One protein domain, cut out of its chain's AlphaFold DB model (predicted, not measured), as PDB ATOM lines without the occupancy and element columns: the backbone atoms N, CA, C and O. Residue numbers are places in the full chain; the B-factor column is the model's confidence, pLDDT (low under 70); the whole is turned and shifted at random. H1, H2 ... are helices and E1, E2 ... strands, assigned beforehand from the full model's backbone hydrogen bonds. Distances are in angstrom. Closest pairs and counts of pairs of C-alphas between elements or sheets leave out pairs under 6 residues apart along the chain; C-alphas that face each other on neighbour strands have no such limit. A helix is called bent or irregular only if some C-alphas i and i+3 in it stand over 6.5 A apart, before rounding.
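Overview. This is residues 280 to 385 of the 1099 residues of a protein of Puccinia triticina (isolate 1-1 / race 1 (BBBD)) (UniProt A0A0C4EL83). A long bent helix, H1, sticks out by residues 280 to 294 from a small body, where its second arm packs beside short H2, which packs on hairpin E3-E4; hairpin E1-E2 stands off to one side. The printed part has 106 residues, in order H1 E1 E2 H2 E3 E4, mixed, with two antiparallel two-stranded sheets. It is only just loose, close to compact: radius of gyration of the C-alphas 15.9 A, spans 50 by 31 by 30 A.

Arrangement. Start at H1, residues 280 to 316, assigned as one helix by its hydrogen bonds but bent: C-alphas 301 and 304 are 6.5 A apart, and arms H1a, 280 to 301, and H1b, 304 to 316, stand at a steep tilt of 61 degrees. In hairpin E1, 342 to 347, and E2, 351 to 356, N 343 and O 355 are within hydrogen-bond range, 3.0 A. H1b touches H2, 362 to 368, closest C-alphas Leu 306 and Val 364, 5.5 A. H2's closest C-alpha pair with E3, 371 to 373, is Pro 363 and Ala 373, 5.2 A. In hairpin E3 and E4, 382 to 384, N 372 and O 383 are 2.7 A apart. Every O i to N i+4 pair is within range in H1a and H2, 7 of 9 in H1b.

Along the chain. Find C-alpha 280 at (275.437, -1.884, -15.790); H1a runs 31.4 A, H1b 19.2 A. E4 ends at C-alpha 384, (258.182, -24.588, -39.989).

Size, cuts and confidence. The farthest C-alphas, Arg 280 and Asn 335, are 51.6 A apart. The printed part has no cut; the link H1 to E1 is long, 25 residues. Look for pLDDT under 70 in residues 280 to 289, 323 to 325 and 335 to 360.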
ATOM      1  N   ARG A 280     276.693  -1.785 -15.016       51.16
ATOM      2  CA  ARG A 280     275.437  -1.884 -15.790       51.16
ATOM      3  C   ARG A 280     275.458  -3.053 -16.778       51.16
ATOM      4  O   ARG A 280     274.412  -3.671 -16.986       51.16
ATOM      5  N   ALA A 281     276.610  -3.383 -17.359       54.06
ATOM      6  CA  ALA A 281     276.774  -4.559 -18.207       54.06
ATOM      7  C   ALA A 281     276.674  -5.862 -17.395       54.06
ATOM      8  O   ALA A 281     275.975  -6.783 -17.816       54.06
ATOM      9  N   GLU A 282     277.283  -5.922 -16.209       55.31
ATOM     10  CA  GLU A 282     277.193  -7.057 -15.281       55.31
ATOM     11  C   GLU A 282     275.772  -7.259 -14.745       55.31
ATOM     12  O   GLU A 282     275.228  -8.357 -14.848       55.31
ATOM     13  N   ILE A 283     275.119  -6.198 -14.260       62.06
ATOM     14  CA  ILE A 283     273.718  -6.230 -13.809       62.06
ATOM     15  C   ILE A 283     272.794  -6.636 -14.968       62.06
ATOM     16  O   ILE A 283     271.908  -7.477 -14.798       62.06
ATOM     17  N   GLY A 284     273.024  -6.106 -16.174       62.53
ATOM     18  CA  GLY A 284     272.302  -6.506 -17.382       62.53
ATOM     19  C   GLY A 284     272.513  -7.979 -17.752       62.53
ATOM     20  O   GLY A 284     271.560  -8.652 -18.143       62.53
ATOM     21  N   SER A 285     273.733  -8.493 -17.582       61.75
ATOM     22  CA  SER A 285     274.086  -9.904 -17.777       61.75
ATOM     23  C   SER A 285     273.399 -10.803 -16.744       61.75
ATOM     24  O   SER A 285     272.778 -11.798 -17.111       61.75
ATOM     25  N   TYR A 286     273.400 -10.410 -15.466       65.62
ATOM     26  CA  TYR A 286     272.728 -11.124 -14.380       65.62
ATOM     27  C   TYR A 286     271.209 -11.207 -14.593       65.62
ATOM     28  O   TYR A 286     270.640 -12.301 -14.570       65.62
ATOM     29  N   TYR A 287     270.547 -10.085 -14.903       62.91
ATOM     30  CA  TYR A 287     269.119 -10.094 -15.234       62.91
ATOM     31  C   TYR A 287     268.820 -10.886 -16.516       62.91
ATOM     32  O   TYR A 287     267.814 -11.595 -16.565       62.91
ATOM     33  N   GLN A 288     269.688 -10.852 -17.537       63.47
ATOM     34  CA  GLN A 288     269.550 -11.755 -18.686       63.47
ATOM     35  C   GLN A 288     269.726 -13.229 -18.299       63.47
ATOM     36  O   GLN A 288     268.999 -14.064 -18.831       63.47
ATOM     37  N   GLY A 289     270.618 -13.555 -17.363       67.75
ATOM     38  CA  GLY A 289     270.784 -14.898 -16.806       67.75
ATOM     39  C   GLY A 289     269.510 -15.401 -16.126       67.75
ATOM     40  O   GLY A 289     269.045 -16.496 -16.434       67.75
ATOM     41  N   LEU A 290     268.873 -14.572 -15.291       70.75
ATOM     42  CA  LEU A 290     267.570 -14.881 -14.688       70.75
ATOM     43  C   LEU A 290     266.464 -15.053 -15.746       70.75
ATOM     44  O   LEU A 290     265.679 -15.997 -15.673       70.75
ATOM     45  N   ILE A 291     266.432 -14.201 -16.778       71.25
ATOM     46  CA  ILE A 291     265.491 -14.333 -17.905       71.25
ATOM     47  C   ILE A 291     265.746 -15.628 -18.695       71.25
ATOM     48  O   ILE A 291     264.790 -16.275 -19.121       71.25
ATOM     49  N   GLN A 292     267.003 -16.041 -18.884       72.31
ATOM     50  CA  GLN A 292     267.344 -17.317 -19.518       72.31
ATOM     51  C   GLN A 292     266.928 -18.509 -18.648       72.31
ATOM     52  O   GLN A 292     266.304 -19.428 -19.171       72.31
ATOM     53  N   GLN A 293     267.177 -18.476 -17.335       75.88
ATOM     54  CA  GLN A 293     266.728 -19.519 -16.404       75.88
ATOM     55  C   GLN A 293     265.202 -19.656 -16.386       75.88
ATOM     56  O   GLN A 293     264.690 -20.773 -16.449       75.88
ATOM     57  N   GLN A 294     264.457 -18.546 -16.363       77.50
ATOM     58  CA  GLN A 294     262.995 -18.614 -16.396       77.50
ATOM     59  C   GLN A 294     262.472 -19.079 -17.761       77.50
ATOM     60  O   GLN A 294     261.551 -19.886 -17.812       77.50
ATOM     61  N   ARG A 295     263.088 -18.657 -18.875       75.88
ATOM     62  CA  ARG A 295     262.778 -19.212 -20.206       75.88
ATOM     63  C   ARG A 295     263.061 -20.710 -20.286       75.88
ATOM     64  O   ARG A 295     262.300 -21.408 -20.944       75.88
ATOM     65  N   TRP A 296     264.129 -21.184 -19.644       78.75
ATOM     66  CA  TRP A 296     264.483 -22.600 -19.595       78.75
ATOM     67  C   TRP A 296     263.434 -23.399 -18.817       78.75
ATOM     68  O   TRP A 296     262.879 -24.326 -19.391       78.75
ATOM     69  N   ARG A 297     263.055 -22.965 -17.603       80.69
ATOM     70  CA  ARG A 297     261.946 -23.561 -16.825       80.69
ATOM     71  C   ARG A 297     260.649 -23.624 -17.629       80.69
ATOM     72  O   ARG A 297     260.130 -24.708 -17.849       80.69
ATOM     73  N   ASN A 298     260.209 -22.488 -18.178       83.38
ATOM     74  CA  ASN A 298     258.992 -22.428 -18.989       83.38
ATOM     75  C   ASN A 298     259.050 -23.380 -20.205       83.38
ATOM     76  O   ASN A 298     258.011 -23.830 -20.676       83.38
ATOM     77  N   TRP A 299     260.243 -23.649 -20.755       83.06
ATOM     78  CA  TRP A 299     260.429 -24.656 -21.802       83.06
ATOM     79  C   TRP A 299     260.358 -26.079 -21.244       83.06
ATOM     80  O   TRP A 299     259.677 -26.891 -21.858       83.06
ATOM     81  N   THR A 300     260.997 -26.372 -20.105       84.75
ATOM     82  CA  THR A 300     260.907 -27.662 -19.395       84.75
ATOM     83  C   THR A 300     259.452 -28.040 -19.118       84.75
ATOM     84  O   THR A 300     259.027 -29.111 -19.539       84.75
ATOM     85  N   ASP A 301     258.670 -27.127 -18.534       83.00
ATOM     86  CA  ASP A 301     257.260 -27.339 -18.163       83.00
ATOM     87  C   ASP A 301     256.366 -27.707 -19.370       83.00
ATOM     88  O   ASP A 301     255.336 -28.363 -19.226       83.00
ATOM     89  N   VAL A 302     256.754 -27.283 -20.580       84.38
ATOM     90  CA  VAL A 302     256.062 -27.602 -21.841       84.38
ATOM     91  C   VAL A 302     256.675 -28.819 -22.545       84.38
ATOM     92  O   VAL A 302     255.986 -29.492 -23.315       84.38
ATOM     93  N   PHE A 303     257.952 -29.131 -22.300       84.31
ATOM     94  CA  PHE A 303     258.694 -30.175 -23.013       84.31
ATOM     95  C   PHE A 303     258.109 -31.570 -22.780       84.31
ATOM     96  O   PHE A 303     258.005 -32.343 -23.732       84.31
ATOM     97  N   ASP A 304     257.636 -31.853 -21.564       83.12
ATOM     98  CA  ASP A 304     257.014 -33.134 -21.198       83.12
ATOM     99  C   ASP A 304     255.753 -33.446 -22.026       83.12
ATOM    100  O   ASP A 304     255.482 -34.604 -22.334       83.12
ATOM    101  N   ALA A 305     255.010 -32.420 -22.461       82.00
ATOM    102  CA  ALA A 305     253.881 -32.566 -23.384       82.00
ATOM    103  C   ALA A 305     254.303 -32.475 -24.865       82.00
ATOM    104  O   ALA A 305     253.714 -33.121 -25.735       82.00
ATOM    105  N   LEU A 306     255.326 -31.671 -25.168       85.62
ATOM    106  CA  LEU A 306     255.768 -31.383 -26.532       85.62
ATOM    107  C   LEU A 306     256.592 -32.521 -27.152       85.62
ATOM    108  O   LEU A 306     256.455 -32.787 -28.342       85.62
ATOM    109  N   PHE A 307     257.425 -33.212 -26.373       87.50
ATOM    110  CA  PHE A 307     258.305 -34.272 -26.871       87.50
ATOM    111  C   PHE A 307     257.562 -35.568 -27.274       87.50
ATOM    112  O   PHE A 307     257.855 -36.099 -28.355       87.50
ATOM    113  N   PRO A 308     256.554 -36.063 -26.523       87.50
ATOM    114  CA  PRO A 308     255.707 -37.166 -26.986       87.50
ATOM    115  C   PRO A 308     254.915 -36.797 -28.247       87.50
ATOM    116  O   PRO A 308     254.883 -37.573 -29.204       87.50
ATOM    117  N   ALA A 309     254.344 -35.585 -28.291       85.69
ATOM    118  CA  ALA A 309     253.625 -35.080 -29.461       85.69
ATOM    119  C   ALA A 309     254.539 -34.969 -30.694       85.69
ATOM    120  O   ALA A 309     254.168 -35.439 -31.770       85.69
ATOM    121  N   TYR A 310     255.755 -34.432 -30.534       88.12
ATOM    122  CA  TYR A 310     256.782 -34.403 -31.578       88.12
ATOM    123  C   TYR A 310     257.083 -35.805 -32.104       88.12
ATOM    124  O   TYR A 310     257.076 -36.018 -33.313       88.12
ATOM    125  N   THR A 311     257.307 -36.769 -31.211       88.19
ATOM    126  CA  THR A 311     257.689 -38.140 -31.580       88.19
ATOM    127  C   THR A 311     256.586 -38.837 -32.383       88.19
ATOM    128  O   THR A 311     256.864 -39.411 -33.438       88.19
ATOM    129  N   LEU A 312     255.326 -38.718 -31.949       86.56
ATOM    130  CA  LEU A 312     254.170 -39.253 -32.672       86.56
ATOM    131  C   LEU A 312     253.979 -38.567 -34.035       86.56
ATOM    132  O   LEU A 312     253.834 -39.237 -35.058       86.56
ATOM    133  N   LEU A 313     254.015 -37.233 -34.078       85.56
ATOM    134  CA  LEU A 313     253.835 -36.477 -35.321       85.56
ATOM    135  C   LEU A 313     254.988 -36.702 -36.309       85.56
ATOM    136  O   LEU A 313     254.742 -36.761 -37.515       85.56
ATOM    137  N   LYS A 314     256.219 -36.907 -35.826       84.50
ATOM    138  CA  LYS A 314     257.383 -37.282 -36.639       84.50
ATOM    139  C   LYS A 314     257.157 -38.619 -37.340       84.50
ATOM    140  O   LYS A 314     257.413 -38.714 -38.534       84.50
ATOM    141  N   GLN A 315     256.625 -39.627 -36.647       84.12
ATOM    142  CA  GLN A 315     256.255 -40.902 -37.275       84.12
ATOM    143  C   GLN A 315     255.117 -40.709 -38.292       84.12
ATOM    144  O   GLN A 315     255.249 -41.080 -39.456       84.12
ATOM    145  N   VAL A 316     254.027 -40.053 -37.883       83.06
ATOM    146  CA  VAL A 316     252.808 -39.858 -38.693       83.06
ATOM    147  C   VAL A 316     253.039 -39.045 -39.975       83.06
ATOM    148  O   VAL A 316     252.371 -39.287 -40.979       83.06
ATOM    149  N   THR A 317     253.952 -38.073 -39.958       80.38
ATOM    150  CA  THR A 317     254.250 -37.193 -41.108       80.38
ATOM    151  C   THR A 317     255.505 -37.603 -41.888       80.38
ATOM    152  O   THR A 317     255.882 -36.907 -42.837       80.38
ATOM    153  N   ASN A 318     256.156 -38.702 -41.481       79.06
ATOM    154  CA  ASN A 318     257.515 -39.087 -41.866       79.06
ATOM    155  C   ASN A 318     258.479 -37.886 -41.801       79.06
ATOM    156  O   ASN A 318     258.963 -37.405 -42.821       79.06
ATOM    157  N   ASP A 319     258.682 -37.343 -40.604       79.88
ATOM    158  CA  ASP A 319     259.528 -36.180 -40.304       79.88
ATOM    159  C   ASP A 319     259.179 -34.912 -41.110       79.88
ATOM    160  O   ASP A 319     260.046 -34.192 -41.616       79.88
ATOM    161  N   TRP A 320     257.873 -34.652 -41.253       79.50
ATOM    162  CA  TRP A 320     257.289 -33.560 -42.043       79.50
ATOM    163  C   TRP A 320     257.714 -33.558 -43.525       79.50
ATOM    164  O   TRP A 320     257.671 -32.528 -44.204       79.50
ATOM    165  N   THR A 321     258.089 -34.722 -44.067       71.69
ATOM    166  CA  THR A 321     258.491 -34.858 -45.476       71.69
ATOM    167  C   THR A 321     257.306 -35.069 -46.420       71.69
ATOM    168  O   THR A 321     257.364 -34.595 -47.557       71.69
ATOM    169  N   LEU A 322     256.221 -35.709 -45.965       75.25
ATOM    170  CA  LEU A 322     255.078 -36.097 -46.807       75.25
ATOM    171  C   LEU A 322     254.289 -34.904 -47.397       75.25
ATOM    172  O   LEU A 322     254.306 -33.813 -46.828       75.25
ATOM    173  N   PRO A 323     253.528 -35.095 -48.498       59.75
ATOM    174  CA  PRO A 323     252.753 -34.022 -49.143       59.75
ATOM    175  C   PRO A 323     251.647 -33.362 -48.295       59.75
ATOM    176  O   PRO A 323     251.169 -32.303 -48.686       59.75
ATOM    177  N   GLY A 324     251.254 -33.962 -47.163       67.69
ATOM    178  CA  GLY A 324     250.281 -33.431 -46.190       67.69
ATOM    179  C   GLY A 324     250.918 -32.924 -44.886       67.69
ATOM    180  O   GLY A 324     250.295 -32.928 -43.828       67.69
ATOM    181  N   SER A 325     252.199 -32.536 -44.909       67.69
ATOM    182  CA  SER A 325     252.971 -32.188 -43.702       67.69
ATOM    183  C   SER A 325     252.516 -30.920 -42.955       67.69
ATOM    184  O   SER A 325     253.076 -30.614 -41.907       67.69
ATOM    185  N   PHE A 326     251.543 -30.172 -43.483       72.31
ATOM    186  CA  PHE A 326     250.938 -28.994 -42.839       72.31
ATOM    187  C   PHE A 326     249.430 -29.161 -42.587       72.31
ATOM    188  O   PHE A 326     248.764 -28.200 -42.205       72.31
ATOM    189  N   ASP A 327     248.889 -30.363 -42.806       78.81
ATOM    190  CA  ASP A 327     247.495 -30.676 -42.490       78.81
ATOM    191  C   ASP A 327     247.286 -30.656 -40.962       78.81
ATOM    192  O   ASP A 327     248.214 -30.930 -40.195       78.81
ATOM    193  N   ASP A 328     246.068 -30.367 -40.499       77.12
ATOM    194  CA  ASP A 328     245.747 -30.403 -39.068       77.12
ATOM    195  C   ASP A 328     245.816 -31.841 -38.521       77.12
ATOM    196  O   ASP A 328     244.974 -32.694 -38.818       77.12
ATOM    197  N   ASN A 329     246.821 -32.109 -37.685       80.25
ATOM    198  CA  ASN A 329     246.982 -33.380 -36.985       80.25
ATOM    199  C   ASN A 329     246.514 -33.325 -35.514       80.25
ATOM    200  O   ASN A 329     246.742 -34.283 -34.777       80.25
ATOM    201  N   SER A 330     245.840 -32.258 -35.062       75.50
ATOM    202  CA  SER A 330     245.413 -32.071 -33.659       75.50
ATOM    203  C   SER A 330     244.555 -33.224 -33.123       75.50
ATOM    204  O   SER A 330     244.742 -33.674 -31.991       75.50
ATOM    205  N   LYS A 331     243.688 -33.784 -33.974       74.50
ATOM    206  CA  LYS A 331     242.834 -34.950 -33.681       74.50
ATOM    207  C   LYS A 331     243.604 -36.256 -33.452       74.50
ATOM    208  O   LYS A 331     243.018 -37.231 -33.003       74.50
ATOM    209  N   LYS A 332     244.907 -36.293 -33.757       76.50
ATOM    210  CA  LYS A 332     245.809 -37.412 -33.427       76.50
ATOM    211  C   LYS A 332     246.489 -37.228 -32.063       76.50
ATOM    212  O   LYS A 332     247.166 -38.144 -31.611       76.50
ATOM    213  N   LEU A 333     246.316 -36.065 -31.423       75.94
ATOM    214  CA  LEU A 333     246.817 -35.756 -30.080       75.94
ATOM    215  C   LEU A 333     245.704 -35.798 -29.020       75.94
ATOM    216  O   LEU A 333     245.941 -36.295 -27.925       75.94
ATOM    217  N   CYS A 334     244.485 -35.334 -29.333       71.00
ATOM    218  CA  CYS A 334     243.330 -35.495 -28.442       71.00
ATOM    219  C   CYS A 334     242.007 -35.718 -29.190       71.00
ATOM    220  O   CYS A 334     241.708 -35.026 -30.161       71.00
ATOM    221  N   ASN A 335     241.150 -36.573 -28.620       63.75
ATOM    222  CA  ASN A 335     239.725 -36.717 -28.962       63.75
ATOM    223  C   ASN A 335     238.836 -35.653 -28.266       63.75
ATOM    224  O   ASN A 335     237.664 -35.891 -27.989       63.75
ATOM    225  N   CYS A 336     239.412 -34.500 -27.925       63.06
ATOM    226  CA  CYS A 336     238.773 -33.405 -27.198       63.06
ATOM    227  C   CYS A 336     237.702 -32.720 -28.067       63.06
ATOM    228  O   CYS A 336     237.976 -32.398 -29.225       63.06
ATOM    229  N   GLU A 337     236.538 -32.376 -27.504       56.53
ATOM    230  CA  GLU A 337     235.608 -31.463 -28.185       56.53
ATOM    231  C   GLU A 337     236.210 -30.050 -28.299       56.53
ATOM    232  O   GLU A 337     236.800 -29.503 -27.358       56.53
ATOM    233  N   SER A 338     236.094 -29.462 -29.493       54.19
ATOM    234  CA  SER A 338     236.805 -28.242 -29.878       54.19
ATOM    235  C   SER A 338     236.263 -27.001 -29.168       54.19
ATOM    236  O   SER A 338     235.196 -26.489 -29.515       54.19
ATOM    237  N   HIS A 339     237.030 -26.475 -28.217       53.03
ATOM    238  CA  HIS A 339     236.744 -25.197 -27.570       53.03
ATOM    239  C   HIS A 339     237.153 -24.037 -28.492       53.03
ATOM    240  O   HIS A 339     238.247 -24.028 -29.046       53.03
ATOM    241  N   GLN A 340     236.288 -23.035 -28.672       49.66
ATOM    242  CA  GLN A 340     236.486 -21.980 -29.680       49.66
ATOM    243  C   GLN A 340     237.497 -20.887 -29.265       49.66
ATOM    244  O   GLN A 340     237.162 -19.706 -29.194       49.66
ATOM    245  N   LYS A 341     238.763 -21.261 -29.050       53.38
ATOM    246  CA  LYS A 341     239.897 -20.323 -29.034       53.38
ATOM    247  C   LYS A 341     240.461 -20.238 -30.458       53.38
ATOM    248  O   LYS A 341     241.089 -21.187 -30.929       53.38
ATOM    249  N   LYS A 342     240.199 -19.125 -31.151       54.94
ATOM    250  CA  LYS A 342     240.775 -18.838 -32.476       54.94
ATOM    251  C   LYS A 342     242.227 -18.381 -32.355       54.94
ATOM    252  O   LYS A 342     242.544 -17.577 -31.478       54.94
ATOM    253  N   LEU A 343     243.069 -18.824 -33.284       55.53
ATOM    254  CA  LEU A 343     244.405 -18.280 -33.512       55.53
ATOM    255  C   LEU A 343     244.510 -17.772 -34.959       55.53
ATOM    256  O   LEU A 343     244.376 -18.554 -35.898       55.53
ATOM    257  N   ASP A 344     244.768 -16.473 -35.128       51.22
ATOM    258  CA  ASP A 344     245.039 -15.851 -36.429       51.22
ATOM    259  C   ASP A 344     246.445 -16.228 -36.923       51.22
ATOM    260  O   ASP A 344     247.432 -15.552 -36.621       51.22
ATOM    261  N   GLN A 345     246.568 -17.319 -37.688       54.84
ATOM    262  CA  GLN A 345     247.858 -17.705 -38.262       54.84
ATOM    263  C   GLN A 345     248.094 -17.010 -39.611       54.84
ATOM    264  O   GLN A 345     247.645 -17.483 -40.654       54.84
ATOM    265  N   SER A 346     248.878 -15.927 -39.618       47.72
ATOM    266  CA  SER A 346     249.417 -15.346 -40.854       47.72
ATOM    267  C   SER A 346     250.692 -16.080 -41.293       47.72
ATOM    268  O   SER A 346     251.799 -15.760 -40.851       47.72
ATOM    269  N   THR A 347     250.562 -17.064 -42.181       49.25
ATOM    270  CA  THR A 347     251.730 -17.702 -42.818       49.25
ATOM    271  C   THR A 347     252.321 -16.786 -43.898       49.25
ATOM    272  O   THR A 347     251.588 -16.053 -44.561       49.25
ATOM    273  N   TRP A 348     253.643 -16.808 -44.107       43.12
ATOM    274  CA  TRP A 348     254.282 -16.150 -45.260       43.12
ATOM    275  C   TRP A 348     254.497 -17.181 -46.383       43.12
ATOM    276  O   TRP A 348     255.168 -18.182 -46.122       43.12
ATOM    277  N   PRO A 349     254.004 -16.961 -47.622       44.00
ATOM    278  CA  PRO A 349     253.404 -15.730 -48.149       44.00
ATOM    279  C   PRO A 349     251.860 -15.666 -48.064       44.00
ATOM    280  O   PRO A 349     251.156 -16.196 -48.916       44.00
ATOM    281  N   ALA A 350     251.352 -14.904 -47.092       45.19
ATOM    282  CA  ALA A 350     249.992 -14.364 -47.009       45.19
ATOM    283  C   ALA A 350     248.809 -15.350 -47.181       45.19
ATOM    284  O   ALA A 350     247.799 -14.993 -47.789       45.19
ATOM    285  N   THR A 351     248.876 -16.540 -46.573       48.75
ATOM    286  CA  THR A 351     247.664 -17.317 -46.229       48.75
ATOM    287  C   THR A 351     247.323 -17.126 -44.751       48.75
ATOM    288  O   THR A 351     248.129 -17.462 -43.880       48.75
ATOM    289  N   GLN A 352     246.144 -16.554 -44.484       48.09
ATOM    290  CA  GLN A 352     245.561 -16.412 -43.146       48.09
ATOM    291  C   GLN A 352     244.550 -17.541 -42.939       48.09
ATOM    292  O   GLN A 352     243.551 -17.603 -43.655       48.09
ATOM    293  N   ASN A 353     244.833 -18.422 -41.982       55.53
ATOM    294  CA  ASN A 353     243.989 -19.566 -41.653       55.53
ATOM    295  C   ASN A 353     243.489 -19.439 -40.207       55.53
ATOM    296  O   ASN A 353     244.296 -19.297 -39.287       55.53
ATOM    297  N   ASP A 354     242.175 -19.556 -40.012       54.88
ATOM    298  CA  ASP A 354     241.555 -19.714 -38.696       54.88
ATOM    299  C   ASP A 354     241.911 -21.096 -38.124       54.88
ATOM    300  O   ASP A 354     241.321 -22.104 -38.521       54.88
ATOM    301  N   ILE A 355     242.841 -21.161 -37.170       57.97
ATOM    302  CA  ILE A 355     243.077 -22.389 -36.399       57.97
ATOM    303  C   ILE A 355     242.149 -22.396 -35.178       57.97
ATOM    304  O   ILE A 355     242.094 -21.423 -34.420       57.97
ATOM    305  N   VAL A 356     241.437 -23.509 -34.977       55.72
ATOM    306  CA  VAL A 356     240.636 -23.783 -33.775       55.72
ATOM    307  C   VAL A 356     241.467 -24.644 -32.828       55.72
ATOM    308  O   VAL A 356     241.842 -25.763 -33.170       55.72
ATOM    309  N   LEU A 357     241.776 -24.112 -31.648       55.31
ATOM    310  CA  LEU A 357     242.619 -24.786 -30.660       55.31
ATOM    311  C   LEU A 357     241.811 -25.744 -29.754       55.31
ATOM    312  O   LEU A 357     240.584 -25.725 -29.714       55.31
ATOM    313  N   SER A 358     242.513 -26.615 -29.028       59.72
ATOM    314  CA  SER A 358     241.954 -27.596 -28.082       59.72
ATOM    315  C   SER A 358     242.428 -27.328 -26.640       59.72
ATOM    316  O   SER A 358     242.993 -26.275 -26.347       59.72
ATOM    317  N   LEU A 359     242.237 -28.278 -25.719       63.09
ATOM    318  CA  LEU A 359     242.660 -28.188 -24.310       63.09
ATOM    319  C   LEU A 359     244.140 -28.581 -24.082       63.09
ATOM    320  O   LEU A 359     244.469 -29.238 -23.100       63.09
ATOM    321  N   HIS A 360     245.042 -28.267 -25.012       69.81
ATOM    322  CA  HIS A 360     246.485 -28.544 -24.906       69.81
ATOM    323  C   HIS A 360     247.291 -27.233 -24.918       69.81
ATOM    324  O   HIS A 360     246.758 -26.210 -25.346       69.81
ATOM    325  N   PRO A 361     248.566 -27.227 -24.474       78.12
ATOM    326  CA  PRO A 361     249.410 -26.037 -24.556       78.12
ATOM    327  C   PRO A 361     249.567 -25.547 -26.002       78.12
ATOM    328  O   PRO A 361     249.837 -26.351 -26.898       78.12
ATOM    329  N   ASP A 362     249.472 -24.229 -26.219       77.56
ATOM    330  CA  ASP A 362     249.539 -23.603 -27.552       77.56
ATOM    331  C   ASP A 362     250.725 -24.122 -28.424       77.56
ATOM    332  O   ASP A 362     250.506 -24.421 -29.603       77.56
ATOM    333  N   PRO A 363     251.957 -24.339 -27.899       85.62
ATOM    334  CA  PRO A 363     253.066 -24.913 -28.678       85.62
ATOM    335  C   PRO A 363     252.812 -26.315 -29.254       85.62
ATOM    336  O   PRO A 363     253.266 -26.611 -30.360       85.62
ATOM    337  N   VAL A 364     252.079 -27.171 -28.535       84.50
ATOM    338  CA  VAL A 364     251.766 -28.553 -28.948       84.50
ATOM    339  C   VAL A 364     250.784 -28.554 -30.124       84.50
ATOM    340  O   VAL A 364     250.887 -29.361 -31.047       84.50
ATOM    341  N   GLN A 365     249.855 -27.600 -30.139       79.06
ATOM    342  CA  GLN A 365     248.855 -27.447 -31.199       79.06
ATOM    343  C   GLN A 365     249.450 -26.816 -32.460       79.06
ATOM    344  O   GLN A 365     249.130 -27.228 -33.575       79.06
ATOM    345  N   ILE A 366     250.375 -25.869 -32.293       81.88
ATOM    346  CA  ILE A 366     251.168 -25.294 -33.388       81.88
ATOM    347  C   ILE A 366     252.063 -26.377 -34.031       81.88
ATOM    348  O   ILE A 366     252.166 -26.445 -35.259       81.88
ATOM    349  N   MET A 367     252.596 -27.306 -33.229       86.25
ATOM    350  CA  MET A 367     253.318 -28.494 -33.707       86.25
ATOM    351  C   MET A 367     252.432 -29.466 -34.495       86.25
ATOM    352  O   MET A 367     252.872 -29.981 -35.526       86.25
ATOM    353  N   ALA A 368     251.169 -29.644 -34.101       83.94
ATOM    354  CA  ALA A 368     250.192 -30.439 -34.855       83.94
ATOM    355  C   ALA A 368     249.887 -29.891 -36.268       83.94
ATOM    356  O   ALA A 368     249.393 -30.637 -37.110       83.94
ATOM    357  N   HIS A 369     250.224 -28.625 -36.537       80.62
ATOM    358  CA  HIS A 369     250.113 -27.968 -37.846       80.62
ATOM    359  C   HIS A 369     251.460 -27.877 -38.599       80.62
ATOM    360  O   HIS A 369     251.552 -27.215 -39.631       80.62
ATOM    361  N   GLY A 370     252.530 -28.510 -38.097       81.25
ATOM    362  CA  GLY A 370     253.844 -28.539 -38.756       81.25
ATOM    363  C   GLY A 370     254.791 -27.381 -38.411       81.25
ATOM    364  O   GLY A 370     255.744 -27.129 -39.160       81.25
ATOM    365  N   TYR A 371     254.572 -26.688 -37.289       85.00
ATOM    366  CA  TYR A 371     255.391 -25.552 -36.848       85.00
ATOM    367  C   TYR A 371     255.906 -25.716 -35.407       85.00
ATOM    368  O   TYR A 371     255.195 -26.185 -34.531       85.00
ATOM    369  N   LEU A 372     257.130 -25.280 -35.120       87.19
ATOM    370  CA  LEU A 372     257.669 -25.174 -33.765       87.19
ATOM    371  C   LEU A 372     257.501 -23.741 -33.252       87.19
ATOM    372  O   LEU A 372     258.008 -22.800 -33.863       87.19
ATOM    373  N   ALA A 373     256.810 -23.574 -32.128       86.19
ATOM    374  CA  ALA A 373     256.672 -22.290 -31.443       86.19
ATOM    375  C   ALA A 373     258.035 -21.677 -31.058       86.19
ATOM    376  O   ALA A 373     258.942 -22.389 -30.632       86.19
ATOM    377  N   SER A 374     258.183 -20.350 -31.155       81.19
ATOM    378  CA  SER A 374     259.407 -19.653 -30.725       81.19
ATOM    379  C   SER A 374     259.485 -19.415 -29.212       81.19
ATOM    380  O   SER A 374     260.562 -19.131 -28.689       81.19
ATOM    381  N   THR A 375     258.352 -19.487 -28.509       80.38
ATOM    382  CA  THR A 375     258.248 -19.360 -27.050       80.38
ATOM    383  C   THR A 375     257.299 -20.425 -26.492       80.38
ATOM    384  O   THR A 375     256.331 -20.781 -27.164       80.38
ATOM    385  N   PRO A 376     257.534 -20.926 -25.266       79.88
ATOM    386  CA  PRO A 376     256.686 -21.954 -24.659       79.88
ATOM    387  C   PRO A 376     255.364 -21.385 -24.118       79.88
ATOM    388  O   PRO A 376     254.368 -22.091 -24.018       79.88
ATOM    389  N   ILE A 377     255.348 -20.087 -23.799       78.25
ATOM    390  CA  ILE A 377     254.181 -19.340 -23.326       78.25
ATOM    391  C   ILE A 377     253.822 -18.297 -24.394       78.25
ATOM    392  O   ILE A 377     254.720 -17.651 -24.944       78.25
ATOM    393  N   PHE A 378     252.522 -18.180 -24.692       76.19
ATOM    394  CA  PHE A 378     251.905 -17.272 -25.676       76.19
ATOM    395  C   PHE A 378     252.724 -17.077 -26.972       76.19
ATOM    396  O   PHE A 378     253.272 -15.998 -27.213       76.19
ATOM    397  N   PRO A 379     252.843 -18.122 -27.812       77.06
ATOM    398  CA  PRO A 379     253.673 -18.104 -29.015       77.06
ATOM    399  C   PRO A 379     253.178 -17.133 -30.096       77.06
ATOM    400  O   PRO A 379     252.285 -17.439 -30.880       77.06
ATOM    401  N   GLN A 380     253.833 -15.972 -30.183       73.88
ATOM    402  CA  GLN A 380     253.606 -14.947 -31.216       73.88
ATOM    403  C   GLN A 380     254.328 -15.234 -32.547       73.88
ATOM    404  O   GLN A 380     254.175 -14.501 -33.522       73.88
ATOM    405  N   THR A 381     255.184 -16.254 -32.603       75.50
ATOM    406  CA  THR A 381     255.935 -16.649 -33.802       75.50
ATOM    407  C   THR A 381     256.202 -18.153 -33.755       75.50
ATOM    408  O   THR A 381     256.333 -18.743 -32.682       75.50
ATOM    409  N   ALA A 382     256.262 -18.787 -34.925       80.88
ATOM    410  CA  ALA A 382     256.584 -20.199 -35.060       80.88
ATOM    411  C   ALA A 382     257.361 -20.459 -36.360       80.88
ATOM    412  O   ALA A 382     257.161 -19.779 -37.368       80.88
ATOM    413  N   PHE A 383     258.244 -21.451 -36.337       81.06
ATOM    414  CA  PHE A 383     259.101 -21.846 -37.454       81.06
ATOM    415  C   PHE A 383     258.599 -23.157 -38.054       81.06
ATOM    416  O   PHE A 383     258.250 -24.068 -37.315       81.06
ATOM    417  N   SER A 384     258.573 -23.306 -39.380       81.38
ATOM    418  CA  SER A 384     258.182 -24.588 -39.989       81.38
ATOM    419  C   SER A 384     259.148 -25.704 -39.575       81.38
ATOM    420  O   SER A 384     260.357 -25.570 -39.762       81.38
ATOM    421  N   LEU A 385     258.628 -26.833 -39.082       79.56
ATOM    422  CA  LEU A 385     259.438 -28.009 -38.737       79.56
ATOM    423  C   LEU A 385     260.169 -28.562 -39.968       79.56
ATOM    424  O   LEU A 385     261.343 -28.902 -39.891       79.56
TER     425      LEU A 385